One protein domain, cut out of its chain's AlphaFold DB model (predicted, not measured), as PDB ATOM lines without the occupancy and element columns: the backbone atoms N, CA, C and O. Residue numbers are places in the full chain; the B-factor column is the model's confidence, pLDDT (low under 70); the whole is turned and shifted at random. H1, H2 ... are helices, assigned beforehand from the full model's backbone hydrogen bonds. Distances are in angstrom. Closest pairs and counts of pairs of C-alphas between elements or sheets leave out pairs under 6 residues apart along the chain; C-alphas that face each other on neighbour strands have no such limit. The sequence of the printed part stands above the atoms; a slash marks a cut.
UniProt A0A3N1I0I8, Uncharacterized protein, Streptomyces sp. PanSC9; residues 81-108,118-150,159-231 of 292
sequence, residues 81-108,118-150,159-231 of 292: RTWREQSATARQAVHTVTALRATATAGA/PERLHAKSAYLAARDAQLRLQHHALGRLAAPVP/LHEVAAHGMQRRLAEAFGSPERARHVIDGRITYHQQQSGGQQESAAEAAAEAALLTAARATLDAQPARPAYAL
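AT A GLANCE: This is residues 81 to 108, 118 to 150 and 159 to 231 of the 292 residues of an uncharacterized protein of Streptomyces sp. PanSC9 (UniProt A0A3N1I0I8). Two pairs of antiparallel helices, H2 with H3 and the hairpin H5 with H6, make the two arms of a V, meeting where the later residues of H3 touch the later residues of H6. The short H1 packs on H3 near this meeting place, and H4 folds back along part of H3, then reaches away from both arms at its first residues. The printed part has 134 residues with six named helices, H1 to H6 in order along the chain, and no named strand; the class is all helix. It is only just loose, close to compact, with a radius of gyration of the C-alphas of 17.1 A and spans of 55 by 41 by 23 A.

HOW THE PARTS SIT: H1, residues 81 to 86, and H2, residues 88 to 105, touch only at the corner by their tight link, closest at the C-alphas of Arg 84 and Ala 90, 5.3 A. The hub is H3, residues 118 to 146, which touches four other helices. H1 touches residues 139 to 146 of H3, about perpendicular at 77 degrees, with the C-alphas of Trp 83 and Gly 143 closest at 4.6 A. H2 and H3 touch at a shallow tilt of 18 degrees, opposite ways, closest at the C-alphas of Val 97 and Leu 128, 6.6 A. H4, residues 159 to 175, touches residues 134 to 141 of H3 at a shallow tilt of 30 degrees, opposite ways; the C-alphas of Leu 137 and Ala 174 are closest, 4.8 A. H4 and H5, residues 178 to 195, touch only at the corner, closest at the C-alphas of Phe 175 and Ala 181, 5.4 A. H5 and H6, residues 200 to 221, form a hairpin at a shallow tilt of 20 degrees, opposite ways, closest at the C-alphas of Ile 189 and Ala 210, 5.0 A. Residues 212 to 220 of H6 touch residues 142 to 146 of H3, only just about perpendicular at 72 degrees, closest at the C-alphas of Ala 146 and Ala 216, 4.3 A. H2 and H6 only just touch, with 3 pairs of C-alphas within 8 A, the closest those of Ala 88 and Glu 205, 7.4 A. H3 and H5 are apart, as are H4 and H6. In H1 to H6 every O i to N i+4 pair is within hydrogen-bond range.

IN THESE COORDINATES: H1 begins at C-alpha 81, (-36.745, 33.268, 45.062). From first to last C-alpha H2 measures 25.7 A, H3 41.3 A, H4 24.1 A, H5 25.9 A and H6 31.2 A. H3 ends at C-alpha 146, (-29.390, 37.229, 53.657), and H6 at C-alpha 221, (-20.473, 44.960, 56.423).

THE WHOLE: The C-alphas of Ala 108 and Ala 230, the two farthest apart, are 55.8 A apart. Residues 109 to 117 and 151 to 158 are not printed; the C-alphas across these cuts are 13.0 A and 12.3 A apart. The links printed whole are tight. Mean pLDDT of the printed part is 72.9, and 54 residues are under 70, among them 118 to 131 and 224 to 231.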
ATOM      1  N   ARG A  81     -35.590  34.058  44.619       73.75
ATOM      2  CA  ARG A  81     -36.745  33.268  45.062       73.75
ATOM      3  C   ARG A  81     -36.772  33.179  46.587       73.75
ATOM      4  O   ARG A  81     -37.776  33.569  47.169       73.75
ATOM      5  N   THR A  82     -35.664  32.783  47.213       76.81
ATOM      6  CA  THR A  82     -35.541  32.684  48.675       76.81
ATOM      7  C   THR A  82     -35.883  34.009  49.358       76.81
ATOM      8  O   THR A  82     -36.675  34.030  50.295       76.81
ATOM      9  N   TRP A  83     -35.395  35.136  48.826       84.56
ATOM     10  CA  TRP A  83     -35.753  36.460  49.343       84.56
ATOM     11  C   TRP A  83     -37.263  36.728  49.295       84.56
ATOM     12  O   TRP A  83     -37.838  37.238  50.247       84.56
ATOM     13  N   ARG A  84     -37.937  36.367  48.196       83.81
ATOM     14  CA  ARG A  84     -39.391  36.557  48.052       83.81
ATOM     15  C   ARG A  84     -40.194  35.618  48.951       83.81
ATOM     16  O   ARG A  84     -41.270  35.983  49.406       83.81
ATOM     17  N   GLU A  85     -39.699  34.418  49.219       84.88
ATOM     18  CA  GLU A  85     -40.330  33.497  50.172       84.88
ATOM     19  C   GLU A  85     -40.243  34.035  51.608       84.88
ATOM     20  O   GLU A  85     -41.182  33.874  52.384       84.88
ATOM     21  N   GLN A  86     -39.171  34.754  51.940       85.75
ATOM     22  CA  GLN A  86     -38.915  35.254  53.295       85.75
ATOM     23  C   GLN A  86     -39.415  36.688  53.544       85.75
ATOM     24  O   GLN A  86     -39.743  37.014  54.678       85.75
ATOM     25  N   SER A  87     -39.532  37.527  52.508       86.69
ATOM     26  CA  SER A  87     -39.959  38.933  52.617       86.69
ATOM     27  C   SER A  87     -41.388  39.139  52.100       86.69
ATOM     28  O   SER A  87     -41.666  38.999  50.902       86.69
ATOM     29  N   ALA A  88     -42.302  39.511  52.998       84.50
ATOM     30  CA  ALA A  88     -43.668  39.926  52.680       84.50
ATOM     31  C   ALA A  88     -43.695  41.167  51.768       84.50
ATOM     32  O   ALA A  88     -44.423  41.194  50.775       84.50
ATOM     33  N   THR A  89     -42.818  42.133  52.022       80.69
ATOM     34  CA  THR A  89     -42.622  43.362  51.244       80.69
ATOM     35  C   THR A  89     -42.183  43.042  49.818       80.69
ATOM     36  O   THR A  89     -42.682  43.632  48.858       80.69
ATOM     37  N   ALA A  90     -41.285  42.066  49.639       82.25
ATOM     38  CA  ALA A  90     -40.871  41.615  48.313       82.25
ATOM     39  C   ALA A  90     -42.015  40.934  47.546       82.25
ATOM     40  O   ALA A  90     -42.167  41.173  46.343       82.25
ATOM     41  N   ARG A  91     -42.839  40.114  48.220       84.75
ATOM     42  CA  ARG A  91     -44.042  39.514  47.608       84.75
ATOM     43  C   ARG A  91     -45.037  40.582  47.191       84.75
ATOM     44  O   ARG A  91     -45.480  40.575  46.044       84.75
ATOM     45  N   GLN A  92     -45.329  41.521  48.085       79.44
ATOM     46  CA  GLN A  92     -46.244  42.621  47.817       79.44
ATOM     47  C   GLN A  92     -45.744  43.480  46.652       79.44
ATOM     48  O   GLN A  92     -46.516  43.784  45.751       79.44
ATOM     49  N   ALA A  93     -44.449  43.798  46.588       73.56
ATOM     50  CA  ALA A  93     -43.878  44.567  45.483       73.56
ATOM     51  C   ALA A  93     -44.026  43.859  44.123       73.56
ATOM     52  O   ALA A  93     -44.380  44.501  43.131       73.56
ATOM     53  N   VAL A  94     -43.794  42.541  44.066       78.19
ATOM     54  CA  VAL A  94     -44.000  41.747  42.841       78.19
ATOM     55  C   VAL A  94     -45.480  41.695  42.468       78.19
ATOM     56  O   VAL A  94     -45.817  41.900  41.300       78.19
ATOM     57  N   HIS A  95     -46.363  41.467  43.442       77.69
ATOM     58  CA  HIS A  95     -47.807  41.451  43.224       77.69
ATOM     59  C   HIS A  95     -48.301  42.799  42.684       77.69
ATOM     60  O   HIS A  95     -48.983  42.837  41.665       77.69
ATOM     61  N   THR A  96     -47.875  43.909  43.289       73.31
ATOM     62  CA  THR A  96     -48.227  45.267  42.860       73.31
ATOM     63  C   THR A  96     -47.762  45.552  41.437       73.31
ATOM     64  O   THR A  96     -48.553  46.025  40.631       73.31
ATOM     65  N   VAL A  97     -46.512  45.239  41.074       68.00
ATOM     66  CA  VAL A  97     -46.036  45.464  39.694       68.00
ATOM     67  C   VAL A  97     -46.779  44.577  38.692       68.00
ATOM     68  O   VAL A  97     -47.089  45.028  37.591       68.00
ATOM     69  N   THR A  98     -47.115  43.345  39.075       73.56
ATOM     70  CA  THR A  98     -47.903  42.429  38.235       73.56
ATOM     71  C   THR A  98     -49.324  42.954  38.026       73.56
ATOM     72  O   THR A  98     -49.786  43.022  36.890       73.56
ATOM     73  N   ALA A  99     -49.985  43.415  39.090       71.12
ATOM     74  CA  ALA A  99     -51.309  44.026  39.024       71.12
ATOM     75  C   ALA A  99     -51.299  45.332  38.207       71.12
ATOM     76  O   ALA A  99     -52.172  45.560  37.371       71.12
ATOM     77  N   LEU A 100     -50.274  46.175  38.375       66.69
ATOM     78  CA  LEU A 100     -50.110  47.408  37.598       66.69
ATOM     79  C   LEU A 100     -49.869  47.141  36.108       66.69
ATOM     80  O   LEU A 100     -50.305  47.931  35.274       66.69
ATOM     81  N   ARG A 101     -49.203  46.035  35.758       67.44
ATOM     82  CA  ARG A 101     -49.094  45.584  34.364       67.44
ATOM     83  C   ARG A 101     -50.429  45.092  33.828       67.44
ATOM     84  O   ARG A 101     -50.832  45.559  32.774       67.44
ATOM     85  N   ALA A 102     -51.124  44.229  34.569       67.69
ATOM     86  CA  ALA A 102     -52.427  43.706  34.164       67.69
ATOM     87  C   ALA A 102     -53.440  44.838  33.915       67.69
ATOM     88  O   ALA A 102     -54.113  44.853  32.894       67.69
ATOM     89  N   THR A 103     -53.479  45.840  34.797       67.38
ATOM     90  CA  THR A 103     -54.322  47.041  34.637       67.38
ATOM     91  C   THR A 103     -53.855  47.991  33.532       67.38
ATOM     92  O   THR A 103     -54.650  48.778  33.034       67.38
ATOM     93  N   ALA A 104     -52.575  47.972  33.148       63.03
ATOM     94  CA  ALA A 104     -52.089  48.732  31.997       63.03
ATOM     95  C   ALA A 104     -52.463  48.072  30.661       63.03
ATOM     96  O   ALA A 104     -52.638  48.784  29.680       63.03
ATOM     97  N   THR A 105     -52.585  46.741  30.631       58.53
ATOM     98  CA  THR A 105     -52.924  45.962  29.430       58.53
ATOM     99  C   THR A 105     -54.421  45.704  29.266       58.53
ATOM    100  O   THR A 105     -54.886  45.558  28.144       58.53
ATOM    101  N   ALA A 106     -55.191  45.652  30.358       58.81
ATOM    102  CA  ALA A 106     -56.632  45.373  30.359       58.81
ATOM    103  C   ALA A 106     -57.476  46.619  30.021       58.81
ATOM    104  O   ALA A 106     -58.396  46.944  30.758       58.81
ATOM    105  N   GLY A 107     -57.103  47.356  28.969       53.34
ATOM    106  CA  GLY A 107     -57.649  48.667  28.605       53.34
ATOM    107  C   GLY A 107     -59.126  48.900  28.955       53.34
ATOM    108  O   GLY A 107     -59.987  48.161  28.507       53.34
ATOM    109  N   ALA A 108     -59.384  49.958  29.730       49.09
ATOM    110  CA  ALA A 108     -60.455  50.934  29.510       49.09
ATOM    111  C   ALA A 108     -61.882  50.452  29.149       49.09
ATOM    112  O   ALA A 108     -62.613  51.238  28.556       49.09
ATOM    113  N   PRO A 118     -51.135  56.795  23.359       58.41
ATOM    114  CA  PRO A 118     -50.190  55.714  23.101       58.41
ATOM    115  C   PRO A 118     -48.792  56.018  23.653       58.41
ATOM    116  O   PRO A 118     -48.075  55.096  24.053       58.41
ATOM    117  N   GLU A 119     -48.393  57.292  23.748       54.38
ATOM    118  CA  GLU A 119     -47.130  57.673  24.384       54.38
ATOM    119  C   GLU A 119     -47.174  57.449  25.901       54.38
ATOM    120  O   GLU A 119     -46.203  56.953  26.487       54.38
ATOM    121  N   ARG A 120     -48.309  57.745  26.547       56.16
ATOM    122  CA  ARG A 120     -48.540  57.487  27.977       56.16
ATOM    123  C   ARG A 120     -48.611  56.002  28.302       56.16
ATOM    124  O   ARG A 120     -47.999  55.582  29.288       56.16
ATOM    125  N   LEU A 121     -49.306  55.202  27.493       58.94
ATOM    126  CA  LEU A 121     -49.314  53.744  27.651       58.94
ATOM    127  C   LEU A 121     -47.909  53.169  27.497       58.94
ATOM    128  O   LEU A 121     -47.449  52.426  28.365       58.94
ATOM    129  N   HIS A 122     -47.190  53.573  26.447       58.22
ATOM    130  CA  HIS A 122     -45.813  53.151  26.231       58.22
ATOM    131  C   HIS A 122     -44.908  53.560  27.405       58.22
ATOM    132  O   HIS A 122     -44.136  52.742  27.905       58.22
ATOM    133  N   ALA A 123     -45.020  54.795  27.908       56.94
ATOM    134  CA  ALA A 123     -44.260  55.262  29.066       56.94
ATOM    135  C   ALA A 123     -44.567  54.459  30.343       56.94
ATOM    136  O   ALA A 123     -43.638  54.116  31.078       56.94
ATOM    137  N   LYS A 124     -45.838  54.118  30.587       58.78
ATOM    138  CA  LYS A 124     -46.268  53.297  31.728       58.78
ATOM    139  C   LYS A 124     -45.722  51.872  31.625       58.78
ATOM    140  O   LYS A 124     -45.130  51.380  32.584       58.78
ATOM    141  N   SER A 125     -45.856  51.231  30.468       60.59
ATOM    142  CA  SER A 125     -45.337  49.880  30.220       60.59
ATOM    143  C   SER A 125     -43.815  49.823  30.361       60.59
ATOM    144  O   SER A 125     -43.292  48.967  31.075       60.59
ATOM    145  N   ALA A 126     -43.109  50.797  29.782       59.47
ATOM    146  CA  ALA A 126     -41.671  50.994  29.940       59.47
ATOM    147  C   ALA A 126     -41.241  51.127  31.408       59.47
ATOM    148  O   ALA A 126     -40.324  50.441  31.860       59.47
ATOM    149  N   TYR A 127     -41.918  51.991  32.167       62.66
ATOM    150  CA  TYR A 127     -41.639  52.189  33.587       62.66
ATOM    151  C   TYR A 127     -41.842  50.896  34.387       62.66
ATOM    152  O   TYR A 127     -40.990  50.516  35.187       62.66
ATOM    153  N   LEU A 128     -42.940  50.174  34.146       64.69
ATOM    154  CA  LEU A 128     -43.223  48.908  34.824       64.69
ATOM    155  C   LEU A 128     -42.243  47.795  34.415       64.69
ATOM    156  O   LEU A 128     -41.932  46.917  35.223       64.69
ATOM    157  N   ALA A 129     -41.737  47.813  33.181       65.38
ATOM    158  CA  ALA A 129     -40.652  46.945  32.721       65.38
ATOM    159  C   ALA A 129     -39.355  47.211  33.496       65.38
ATOM    160  O   ALA A 129     -38.819  46.295  34.128       65.38
ATOM    161  N   ALA A 130     -38.916  48.471  33.533       62.38
ATOM    162  CA  ALA A 130     -37.732  48.899  34.273       62.38
ATOM    163  C   ALA A 130     -37.863  48.612  35.779       62.38
ATOM    164  O   ALA A 130     -36.938  48.100  36.409       62.38
ATOM    165  N   ARG A 131     -39.042  48.858  36.360       68.44
ATOM    166  CA  ARG A 131     -39.297  48.627  37.785       68.44
ATOM    167  C   ARG A 131     -39.205  47.151  38.166       68.44
ATOM    168  O   ARG A 131     -38.612  46.837  39.195       68.44
ATOM    169  N   ASP A 132     -39.759  46.249  37.362       71.50
ATOM    170  CA  ASP A 132     -39.633  44.800  37.579       71.50
ATOM    171  C   ASP A 132     -38.179  44.336  37.445       71.50
ATOM    172  O   ASP A 132     -37.694  43.593  38.297       71.50
ATOM    173  N   ALA A 133     -37.455  44.809  36.424       67.69
ATOM    174  CA  ALA A 133     -36.035  44.501  36.261       67.69
ATOM    175  C   ALA A 133     -35.228  44.940  37.495       67.69
ATOM    176  O   ALA A 133     -34.481  44.139  38.063       67.69
ATOM    177  N   GLN A 134     -35.476  46.155  37.993       71.44
ATOM    178  CA  GLN A 134     -34.837  46.669  39.202       71.44
ATOM    179  C   GLN A 134     -35.192  45.850  40.447       71.44
ATOM    180  O   GLN A 134     -34.315  45.506  41.238       71.44
ATOM    181  N   LEU A 135     -36.465  45.482  40.623       76.00
ATOM    182  CA  LEU A 135     -36.889  44.622  41.731       76.00
ATOM    183  C   LEU A 135     -36.222  43.245  41.663       76.00
ATOM    184  O   LEU A 135     -35.831  42.701  42.693       76.00
ATOM    185  N   ARG A 136     -36.047  42.667  40.469       78.12
ATOM    186  CA  ARG A 136     -35.334  41.392  40.295       78.12
ATOM    187  C   ARG A 136     -33.874  41.497  40.722       78.12
ATOM    188  O   ARG A 136     -33.415  40.609  41.439       78.12
ATOM    189  N   LEU A 137     -33.179  42.566  40.333       78.12
ATOM    190  CA  LEU A 137     -31.793  42.815  40.740       78.12
ATOM    191  C   LEU A 137     -31.681  43.006  42.259       78.12
ATOM    192  O   LEU A 137     -30.860  42.350  42.900       78.12
ATOM    193  N   GLN A 138     -32.568  43.809  42.854       81.69
ATOM    194  CA  GLN A 138     -32.601  44.035  44.303       81.69
ATOM    195  C   GLN A 138     -32.891  42.754  45.084       81.69
ATOM    196  O   GLN A 138     -32.151  42.427  46.006       81.69
ATOM    197  N   HIS A 139     -33.913  41.987  44.698       87.12
ATOM    198  CA  HIS A 139     -34.237  40.716  45.355       87.12
ATOM    199  C   HIS A 139     -33.106  39.695  45.201       87.12
ATOM    200  O   HIS A 139     -32.833  38.931  46.121       87.12
ATOM    201  N   HIS A 140     -32.417  39.686  44.057       82.81
ATOM    202  CA  HIS A 140     -31.257  38.827  43.856       82.81
ATOM    203  C   HIS A 140     -30.095  39.184  44.789       82.81
ATOM    204  O   HIS A 140     -29.525  38.296  45.423       82.81
ATOM    205  N   ALA A 141     -29.743  40.468  44.863       83.62
ATOM    206  CA  ALA A 141     -28.662  40.947  45.712       83.62
ATOM    207  C   ALA A 141     -28.985  40.735  47.199       83.62
ATOM    208  O   ALA A 141     -28.182  40.150  47.920       83.62
ATOM    209  N   LEU A 142     -30.187  41.114  47.640       88.00
ATOM    210  CA  LEU A 142     -30.631  40.931  49.024       88.00
ATOM    211  C   LEU A 142     -30.711  39.453  49.411       88.00
ATOM    212  O   LEU A 142     -30.240  39.083  50.480       88.00
ATOM    213  N   GLY A 143     -31.202  38.587  48.521       85.06
ATOM    214  CA  GLY A 143     -31.230  37.145  48.765       85.06
ATOM    215  C   GLY A 143     -29.844  36.534  48.963       85.06
ATOM    216  O   GLY A 143     -29.673  35.658  49.803       85.06
ATOM    217  N   ARG A 144     -28.829  37.017  48.234       80.88
ATOM    218  CA  ARG A 144     -27.438  36.582  48.434       80.88
ATOM    219  C   ARG A 144     -26.821  37.129  49.717       80.88
ATOM    220  O   ARG A 144     -25.978  36.452  50.290       80.88
ATOM    221  N   LEU A 145     -27.203  38.339  50.132       85.38
ATOM    222  CA  LEU A 145     -26.762  38.906  51.407       85.38
ATOM    223  C   LEU A 145     -27.392  38.168  52.591       85.38
ATOM    224  O   LEU A 145     -26.690  37.856  53.536       85.38
ATOM    225  N   ALA A 146     -28.691  37.875  52.546       84.88
ATOM    226  CA  ALA A 146     -29.390  37.229  53.657       84.88
ATOM    227  C   ALA A 146     -29.055  35.739  53.808       84.88
ATOM    228  O   ALA A 146     -29.065  35.215  54.918       84.88
ATOM    229  N   ALA A 147     -28.748  35.061  52.701       78.31
ATOM    230  CA  ALA A 147     -28.347  33.660  52.684       78.31
ATOM    231  C   ALA A 147     -27.041  33.499  51.886       78.31
ATOM    232  O   ALA A 147     -27.065  33.038  50.735       78.31
ATOM    233  N   PRO A 148     -25.888  33.905  52.452       70.06
ATOM    234  CA  PRO A 148     -24.608  33.737  51.785       70.06
ATOM    235  C   PRO A 148     -24.328  32.244  51.596       70.06
ATOM    236  O   PRO A 148     -24.458  31.447  52.524       70.06
ATOM    237  N   VAL A 149     -23.946  31.853  50.378       64.88
ATOM    238  CA  VAL A 149     -23.555  30.465  50.099       64.88
ATOM    239  C   VAL A 149     -22.263  30.187  50.871       64.88
ATOM    240  O   VAL A 149     -21.278  30.892  50.630       64.88
ATOM    241  N   PRO A 150     -22.236  29.195  51.780       57.34
ATOM    242  CA  PRO A 150     -21.021  28.866  52.507       57.34
ATOM    243  C   PRO A 150     -19.953  28.411  51.510       57.34
ATOM    244  O   PRO A 150     -20.198  27.539  50.673       57.34
ATOM    245  N   LEU A 159     -10.154  32.883  46.013       53.00
ATOM    246  CA  LEU A 159     -11.525  32.570  45.573       53.00
ATOM    247  C   LEU A 159     -12.577  33.251  46.456       53.00
ATOM    248  O   LEU A 159     -13.674  33.550  45.978       53.00
ATOM    249  N   HIS A 160     -12.220  33.573  47.701       56.88
ATOM    250  CA  HIS A 160     -13.045  34.386  48.591       56.88
ATOM    251  C   HIS A 160     -13.130  35.824  48.063       56.88
ATOM    252  O   HIS A 160     -14.213  36.406  48.012       56.88
ATOM    253  N   GLU A 161     -12.013  36.360  47.564       59.31
ATOM    254  CA  GLU A 161     -11.959  37.692  46.955       59.31
ATOM    255  C   GLU A 161     -12.803  37.780  45.670       59.31
ATOM    256  O   GLU A 161     -13.566  38.727  45.485       59.31
ATOM    257  N   VAL A 162     -12.757  36.758  44.806       59.38
ATOM    258  CA  VAL A 162     -13.592  36.704  43.587       59.38
ATOM    259  C   VAL A 162     -15.083  36.659  43.931       59.38
ATOM    260  O   VAL A 162     -15.889  37.338  43.287       59.38
ATOM    261  N   ALA A 163     -15.467  35.891  44.953       60.78
ATOM    262  CA  ALA A 163     -16.849  35.834  45.417       60.78
ATOM    263  C   ALA A 163     -17.317  37.186  45.990       60.78
ATOM    264  O   ALA A 163     -18.421  37.633  45.665       60.78
ATOM    265  N   ALA A 164     -16.466  37.861  46.769       64.69
ATOM    266  CA  ALA A 164     -16.733  39.195  47.306       64.69
ATOM    267  C   ALA A 164     -16.891  40.243  46.189       64.69
ATOM    268  O   ALA A 164     -17.878  40.976  46.156       64.69
ATOM    269  N   HIS A 165     -16.007  40.256  45.190       66.19
ATOM    270  CA  HIS A 165     -16.138  41.161  44.042       66.19
ATOM    271  C   HIS A 165     -17.373  40.874  43.191       66.19
ATOM    272  O   HIS A 165     -18.082  41.794  42.777       66.19
ATOM    273  N   GLY A 166     -17.680  39.595  42.965       65.69
ATOM    274  CA  GLY A 166     -18.917  39.191  42.309       65.69
ATOM    275  C   GLY A 166     -20.157  39.691  43.053       65.69
ATOM    276  O   GLY A 166     -21.175  39.968  42.418       65.69
ATOM    277  N   MET A 167     -20.073  39.841  44.377       71.81
ATOM    278  CA  MET A 167     -21.135  40.407  45.197       71.81
ATOM    279  C   MET A 167     -21.191  41.938  45.111       71.81
ATOM    280  O   MET A 167     -22.264  42.484  44.863       71.81
ATOM    281  N   GLN A 168     -20.053  42.630  45.211       70.56
ATOM    282  CA  GLN A 168     -19.960  44.086  45.035       70.56
ATOM    283  C   GLN A 168     -20.512  44.541  43.679       70.56
ATOM    284  O   GLN A 168     -21.298  45.485  43.623       70.56
ATOM    285  N   ARG A 169     -20.179  43.831  42.593       67.62
ATOM    286  CA  ARG A 169     -20.704  44.130  41.252       67.62
ATOM    287  C   ARG A 169     -22.225  44.014  41.199       67.62
ATOM    288  O   ARG A 169     -22.885  44.893  40.666       67.62
ATOM    289  N   ARG A 170     -22.793  42.959  41.789       70.31
ATOM    290  CA  ARG A 170     -24.254  42.764  41.844       70.31
ATOM    291  C   ARG A 170     -24.944  43.822  42.699       70.31
ATOM    292  O   ARG A 170     -26.065  44.207  42.390       70.31
ATOM    293  N   LEU A 171     -24.294  44.289  43.765       70.75
ATOM    294  CA  LEU A 171     -24.799  45.390  44.587       70.75
ATOM    295  C   LEU A 171     -24.778  46.710  43.819       70.75
ATOM    296  O   LEU A 171     -25.768  47.432  43.864       70.75
ATOM    297  N   ALA A 172     -23.711  46.987  43.069       68.75
ATOM    298  CA  ALA A 172     -23.652  48.138  42.173       68.75
ATOM    299  C   ALA A 172     -24.730  48.057  41.080       68.75
ATOM    300  O   ALA A 172     -25.456  49.016  40.864       68.75
ATOM    301  N   GLU A 173     -24.942  46.888  40.471       65.81
ATOM    302  CA  GLU A 173     -26.026  46.682  39.498       65.81
ATOM    303  C   GLU A 173     -27.427  46.875  40.114       65.81
ATOM    304  O   GLU A 173     -28.324  47.398  39.463       65.81
ATOM    305  N   ALA A 174     -27.642  46.454  41.363       72.81
ATOM    306  CA  ALA A 174     -28.960  46.493  42.004       72.81
ATOM    307  C   ALA A 174     -29.283  47.810  42.735       72.81
ATOM    308  O   ALA A 174     -30.457  48.142  42.932       72.81
ATOM    309  N   PHE A 175     -28.264  48.536  43.192       66.19
ATOM    310  CA  PHE A 175     -28.407  49.709  44.058       66.19
ATOM    311  C   PHE A 175     -27.590  50.919  43.593       66.19
ATOM    312  O   PHE A 175     -27.663  51.961  44.234       66.19
ATOM    313  N   GLY A 176     -26.818  50.814  42.512       65.25
ATOM    314  CA  GLY A 176     -25.866  51.829  42.050       65.25
ATOM    315  C   GLY A 176     -24.503  51.711  42.737       65.25
ATOM    316  O   GLY A 176     -23.471  51.749  42.080       65.25
ATOM    317  N   SER A 177     -24.473  51.478  44.053       70.31
ATOM    318  CA  SER A 177     -23.231  51.236  44.799       70.31
ATOM    319  C   SER A 177     -23.462  50.418  46.078       70.31
ATOM    320  O   SER A 177     -24.594  50.357  46.576       70.31
ATOM    321  N   PRO A 178     -22.411  49.804  46.653       73.38
ATOM    322  CA  PRO A 178     -22.488  49.174  47.971       73.38
ATOM    323  C   PRO A 178     -22.924  50.152  49.074       73.38
ATOM    324  O   PRO A 178     -23.716  49.793  49.936       73.38
ATOM    325  N   GLU A 179     -22.470  51.404  49.038       76.25
ATOM    326  CA  GLU A 179     -22.799  52.445  50.022       76.25
ATOM    327  C   GLU A 179     -24.279  52.826  49.951       76.25
ATOM    328  O   GLU A 179     -24.947  52.943  50.983       76.25
ATOM    329  N   ARG A 180     -24.820  52.941  48.733       70.56
ATOM    330  CA  ARG A 180     -26.248  53.174  48.515       70.56
ATOM    331  C   ARG A 180     -27.074  51.968  48.946       70.56
ATOM    332  O   ARG A 180     -28.143  52.153  49.522       70.56
ATOM    333  N   ALA A 181     -26.567  50.748  48.754       78.50
ATOM    334  CA  ALA A 181     -27.194  49.552  49.304       78.50
ATOM    335  C   ALA A 181     -27.279  49.620  50.840       78.50
ATOM    336  O   ALA A 181     -28.357  49.373  51.375       78.50
ATOM    337  N   ARG A 182     -26.210  50.038  51.542       85.50
ATOM    338  CA  ARG A 182     -26.231  50.245  53.008       85.50
ATOM    339  C   ARG A 182     -27.328  51.227  53.416       85.50
ATOM    340  O   ARG A 182     -28.215  50.849  54.169       85.50
ATOM    341  N   HIS A 183     -27.338  52.425  52.829       78.62
ATOM    342  CA  HIS A 183     -28.347  53.451  53.131       78.62
ATOM    343  C   HIS A 183     -29.785  52.976  52.880       78.62
ATOM    344  O   HIS A 183     -30.678  53.236  53.683       78.62
ATOM    345  N   VAL A 184     -30.027  52.276  51.767       80.94
ATOM    346  CA  VAL A 184     -31.362  51.758  51.436       80.94
ATOM    347  C   VAL A 184     -31.794  50.673  52.422       80.94
ATOM    348  O   VAL A 184     -32.958  50.652  52.821       80.94
ATOM    349  N   ILE A 185     -30.887  49.771  52.806       85.62
ATOM    350  CA  ILE A 185     -31.168  48.718  53.789       85.62
ATOM    351  C   ILE A 185     -31.437  49.350  55.160       85.62
ATOM    352  O   ILE A 185     -32.463  49.040  55.759       85.62
ATOM    353  N   ASP A 186     -30.596  50.284  55.607       85.12
ATOM    354  CA  ASP A 186     -30.741  50.976  56.894       85.12
ATOM    355  C   ASP A 186     -32.076  51.733  56.975       85.12
ATOM    356  O   ASP A 186     -32.835  51.559  57.926       85.12
ATOM    357  N   GLY A 187     -32.437  52.484  55.928       82.00
ATOM    358  CA  GLY A 187     -33.723  53.184  55.871       82.00
ATOM    359  C   GLY A 187     -34.931  52.242  55.942       82.00
ATOM    360  O   GLY A 187     -35.925  52.558  56.595       82.00
ATOM    361  N   ARG A 188     -34.847  51.058  55.319       84.00
ATOM    362  CA  ARG A 188     -35.908  50.037  55.402       84.00
ATOM    363  C   ARG A 188     -35.971  49.387  56.783       84.00
ATOM    364  O   ARG A 188     -37.073  49.168  57.280       84.00
ATOM    365  N   ILE A 189     -34.827  49.118  57.416       82.19
ATOM    366  CA  ILE A 189     -34.770  48.614  58.796       82.19
ATOM    367  C   ILE A 189     -35.478  49.599  59.728       82.19
ATOM    368  O   ILE A 189     -36.385  49.203  60.457       82.19
ATOM    369  N   THR A 190     -35.123  50.885  59.657       85.12
ATOM    370  CA  THR A 190     -35.749  51.929  60.479       85.12
ATOM    371  C   THR A 190     -37.252  52.028  60.223       85.12
ATOM    372  O   THR A 190     -38.024  52.093  61.178       85.12
ATOM    373  N   TYR A 191     -37.685  51.986  58.959       84.38
ATOM    374  CA  TYR A 191     -39.107  52.007  58.607       84.38
ATOM    375  C   TYR A 191     -39.883  50.854  59.261       84.38
ATOM    376  O   TYR A 191     -40.891  51.091  59.923       84.38
ATOM    377  N   HIS A 192     -39.399  49.616  59.138       82.56
ATOM    378  CA  HIS A 192     -40.086  48.462  59.720       82.56
ATOM    379  C   HIS A 192     -40.062  48.477  61.252       82.56
ATOM    380  O   HIS A 192     -41.064  48.142  61.874       82.56
ATOM    381  N   GLN A 193     -38.976  48.947  61.871       83.69
ATOM    382  CA  GLN A 193     -38.909  49.123  63.326       83.69
ATOM    383  C   GLN A 193     -39.930  50.149  63.842       83.69
ATOM    384  O   GLN A 193     -40.494  49.961  64.917       83.69
ATOM    385  N   GLN A 194     -40.192  51.212  63.076       80.62
ATOM    386  CA  GLN A 194     -41.209  52.213  63.409       80.62
ATOM    387  C   GLN A 194     -42.641  51.679  63.230       80.62
ATOM    388  O   GLN A 194     -43.543  52.097  63.954       80.62
ATOM    389  N   GLN A 195     -42.863  50.742  62.303       72.81
ATOM    390  CA  GLN A 195     -44.180  50.139  62.059       72.81
ATOM    391  C   GLN A 195     -44.596  49.074  63.081       72.81
ATOM    392  O   GLN A 195     -45.779  48.741  63.167       72.81
ATOM    393  N   SER A 196     -43.672  48.593  63.912       63.72
ATOM    394  CA  SER A 196     -43.930  47.598  64.962       63.72
ATOM    395  C   SER A 196     -44.931  48.040  66.047       63.72
ATOM    396  O   SER A 196     -45.273  47.239  66.911       63.72
ATOM    397  N   GLY A 197     -45.411  49.291  66.023       61.31
ATOM    398  CA  GLY A 197     -46.468  49.799  66.909       61.31
ATOM    399  C   GLY A 197     -47.910  49.478  66.475       61.31
ATOM    400  O   GLY A 197     -48.845  49.945  67.125       61.31
ATOM    401  N   GLY A 198     -48.105  48.747  65.370       62.28
ATOM    402  CA  GLY A 198     -49.420  48.346  64.848       62.28
ATOM    403  C   GLY A 198     -50.022  47.086  65.492       62.28
ATOM    404  O   GLY A 198     -49.576  46.617  66.537       62.28
ATOM    405  N   GLN A 199     -51.058  46.521  64.856       69.38
ATOM    406  CA  GLN A 199     -51.674  45.248  65.267       69.38
ATOM    407  C   GLN A 199     -50.631  44.118  65.360       69.38
ATOM    408  O   GLN A 199     -49.667  44.092  64.601       69.38
ATOM    409  N   GLN A 200     -50.843  43.160  66.268       69.50
ATOM    410  CA  GLN A 200     -49.833  42.168  66.666       69.50
ATOM    411  C   GLN A 200     -49.303  41.298  65.509       69.50
ATOM    412  O   GLN A 200     -48.115  40.982  65.483       69.50
ATOM    413  N   GLU A 201     -50.139  40.972  64.520       66.75
ATOM    414  CA  GLU A 201     -49.721  40.255  63.303       66.75
ATOM    415  C   GLU A 201     -48.853  41.133  62.387       66.75
ATOM    416  O   GLU A 201     -47.785  40.711  61.947       66.75
ATOM    417  N   SER A 202     -49.235  42.399  62.195       74.81
ATOM    418  CA  SER A 202     -48.445  43.375  61.433       74.81
ATOM    419  C   SER A 202     -47.103  43.684  62.106       74.81
ATOM    420  O   SER A 202     -46.108  43.903  61.415       74.81
ATOM    421  N   ALA A 203     -47.053  43.678  63.439       80.19
ATOM    422  CA  ALA A 203     -45.822  43.873  64.197       80.19
ATOM    423  C   ALA A 203     -44.866  42.676  64.063       80.19
ATOM    424  O   ALA A 203     -43.657  42.869  63.925       80.19
ATOM    425  N   ALA A 204     -45.389  41.444  64.055       84.62
ATOM    426  CA  ALA A 204     -44.587  40.238  63.853       84.62
ATOM    427  C   ALA A 204     -43.980  40.180  62.439       84.62
ATOM    428  O   ALA A 204     -42.796  39.875  62.289       84.62
ATOM    429  N   GLU A 205     -44.756  40.532  61.412       85.19
ATOM    430  CA  GLU A 205     -44.256  40.622  60.035       85.19
ATOM    431  C   GLU A 205     -43.201  41.725  59.878       85.19
ATOM    432  O   GLU A 205     -42.139  41.482  59.299       85.19
ATOM    433  N   ALA A 206     -43.437  42.913  60.445       84.69
ATOM    434  CA  ALA A 206     -42.468  44.008  60.423       84.69
ATOM    435  C   ALA A 206     -41.156  43.635  61.140       84.69
ATOM    436  O   ALA A 206     -40.067  43.938  60.646       84.69
ATOM    437  N   ALA A 207     -41.235  42.921  62.267       87.44
ATOM    438  CA  ALA A 207     -40.060  42.421  62.975       87.44
ATOM    439  C   ALA A 207     -39.282  41.380  62.150       87.44
ATOM    440  O   ALA A 207     -38.051  41.435  62.105       87.44
ATOM    441  N   ALA A 208     -39.976  40.465  61.464       89.56
ATOM    442  CA  ALA A 208     -39.349  39.480  60.582       89.56
ATOM    443  C   ALA A 208     -38.635  40.144  59.389       89.56
ATOM    444  O   ALA A 208     -37.502  39.779  59.068       89.56
ATOM    445  N   GLU A 209     -39.247  41.165  58.781       89.44
ATOM    446  CA  GLU A 209     -38.627  41.967  57.716       89.44
ATOM    447  C   GLU A 209     -37.383  42.708  58.206       89.44
ATOM    448  O   GLU A 209     -36.323  42.653  57.575       89.44
ATOM    449  N   ALA A 210     -37.477  43.365  59.364       89.38
ATOM    450  CA  ALA A 210     -36.347  44.061  59.963       89.38
ATOM    451  C   ALA A 210     -35.194  43.093  60.277       89.38
ATOM    452  O   ALA A 210     -34.036  43.419  60.009       89.38
ATOM    453  N   ALA A 211     -35.489  41.894  60.788       91.06
ATOM    454  CA  ALA A 211     -34.484  40.867  61.058       91.06
ATOM    455  C   ALA A 211     -33.789  40.389  59.773       91.06
ATOM    456  O   ALA A 211     -32.559  40.306  59.731       91.06
ATOM    457  N   LEU A 212     -34.554  40.146  58.705       92.38
ATOM    458  CA  LEU A 212     -34.025  39.724  57.409       92.38
ATOM    459  C   LEU A 212     -33.103  40.792  56.793       92.38
ATOM    460  O   LEU A 212     -32.008  40.484  56.313       92.38
ATOM    461  N   LEU A 213     -33.512  42.061  56.849       91.69
ATOM    462  CA  LEU A 213     -32.700  43.190  56.385       91.69
ATOM    463  C   LEU A 213     -31.456  43.404  57.255       91.69
ATOM    464  O   LEU A 213     -30.390  43.706  56.722       91.69
ATOM    465  N   THR A 214     -31.560  43.197  58.569       92.62
ATOM    466  CA  THR A 214     -30.423  43.288  59.498       92.62
ATOM    467  C   THR A 214     -29.384  42.202  59.210       92.62
ATOM    468  O   THR A 214     -28.188  42.491  59.170       92.62
ATOM    469  N   ALA A 215     -29.818  40.970  58.924       90.75
ATOM    470  CA  ALA A 215     -28.922  39.897  58.498       90.75
ATOM    471  C   ALA A 215     -28.198  40.259  57.190       90.75
ATOM    472  O   ALA A 215     -26.972  40.175  57.111       90.75
ATOM    473  N   ALA A 216     -28.936  40.761  56.192       90.75
ATOM    474  CA  ALA A 216     -28.347  41.222  54.938       90.75
ATOM    475  C   ALA A 216     -27.346  42.378  55.145       90.75
ATOM    476  O   ALA A 216     -26.292  42.410  54.501       90.75
ATOM    477  N   ARG A 217     -27.644  43.309  56.063       93.50
ATOM    478  CA  ARG A 217     -26.761  44.423  56.433       93.50
ATOM    479  C   ARG A 217     -25.452  43.932  57.043       93.50
ATOM    480  O   ARG A 217     -24.397  44.402  56.626       93.50
ATOM    481  N   ALA A 218     -25.521  42.971  57.966       90.75
ATOM    482  CA  ALA A 218     -24.352  42.385  58.613       90.75
ATOM    483  C   ALA A 218     -23.436  41.681  57.599       90.75
ATOM    484  O   ALA A 218     -22.220  41.867  57.617       90.75
ATOM    485  N   THR A 219     -24.009  40.931  56.652       88.38
ATOM    486  CA  THR A 219     -23.232  40.310  55.569       88.38
ATOM    487  C   THR A 219     -22.605  41.348  54.640       88.38
ATOM    488  O   THR A 219     -21.488  41.141  54.175       88.38
ATOM    489  N   LEU A 220     -23.279  42.473  54.386       87.00
ATOM    490  CA  LEU A 220     -22.727  43.581  53.602       87.00
ATOM    491  C   LEU A 220     -21.556  44.283  54.312       87.00
ATOM    492  O   LEU A 220     -20.612  44.703  53.646       87.00
ATOM    493  N   ASP A 221     -21.588  44.400  55.640       87.94
ATOM    494  CA  ASP A 221     -20.473  44.960  56.423       87.94
ATOM    495  C   ASP A 221     -19.275  44.019  56.518       87.94
ATOM    496  O   ASP A 221     -18.136  44.477  56.537       87.94
ATOM    497  N   ALA A 222     -19.514  42.708  56.517       83.38
ATOM    498  CA  ALA A 222     -18.452  41.707  56.512       83.38
ATOM    499  C   ALA A 222     -17.718  41.592  55.156       83.38
ATOM    500  O   ALA A 222     -16.727  40.869  55.053       83.38
ATOM    501  N   GLN A 223     -18.190  42.274  54.103       74.12
ATOM    502  CA  GLN A 223     -17.540  42.265  52.791       74.12
ATOM    503  C   GLN A 223     -16.247  43.100  52.821       74.12
ATOM    504  O   GLN A 223     -16.272  44.257  53.247       74.12
ATOM    505  N   PRO A 224     -15.118  42.575  52.313       63.81
ATOM    506  CA  PRO A 224     -13.861  43.314  52.285       63.81
ATOM    507  C   PRO A 224     -13.976  44.565  51.399       63.81
ATOM    508  O   PRO A 224     -14.364  44.490  50.234       63.81
ATOM    509  N   ALA A 225     -13.593  45.727  51.933       55.09
ATOM    510  CA  ALA A 225     -13.679  47.034  51.267       55.09
ATOM    511  C   ALA A 225     -12.582  47.281  50.204       55.09
ATOM    512  O   ALA A 225     -12.281  48.429  49.875       55.09
ATOM    513  N   ARG A 226     -11.928  46.231  49.686       51.78
ATOM    514  CA  ARG A 226     -10.812  46.407  48.747       51.78
ATOM    515  C   ARG A 226     -11.308  46.815  47.352       51.78
ATOM    516  O   ARG A 226     -12.269  46.226  46.854       51.78
ATOM    517  N   PRO A 227     -10.643  47.785  46.700       44.72
ATOM    518  CA  PRO A 227     -11.023  48.249  45.374       44.72
ATOM    519  C   PRO A 227     -10.795  47.172  44.299       44.72
ATOM    520  O   PRO A 227      -9.758  46.511  44.266       44.72
ATOM    521  N   ALA A 228     -11.768  47.030  43.394       43.09
ATOM    522  CA  ALA A 228     -11.871  45.974  42.377       43.09
ATOM    523  C   ALA A 228     -10.746  45.945  41.321       43.09
ATOM    524  O   ALA A 228     -10.626  44.981  40.563       43.09
ATOM    525  N   TYR A 229      -9.921  46.990  41.249       39.78
ATOM    526  CA  TYR A 229      -8.982  47.202  40.146       39.78
ATOM    527  C   TYR A 229      -7.778  46.247  40.165       39.78
ATOM    528  O   TYR A 229      -7.163  46.033  39.129       39.78
ATOM    529  N   ALA A 230      -7.453  45.639  41.312       43.31
ATOM    530  CA  ALA A 230      -6.273  44.777  41.440       43.31
ATOM    531  C   ALA A 230      -6.470  43.345  40.893       43.31
ATOM    532  O   ALA A 230      -5.493  42.677  40.569       43.31
ATOM    533  N   LEU A 231      -7.717  42.865  40.784       41.59
ATOM    534  CA  LEU A 231      -8.034  41.469  40.425       41.59
ATOM    535  C   LEU A 231      -8.629  41.295  39.021       41.59
ATOM    536  O   LEU A 231      -8.704  40.171  38.528       41.59
TER     537      LEU A 231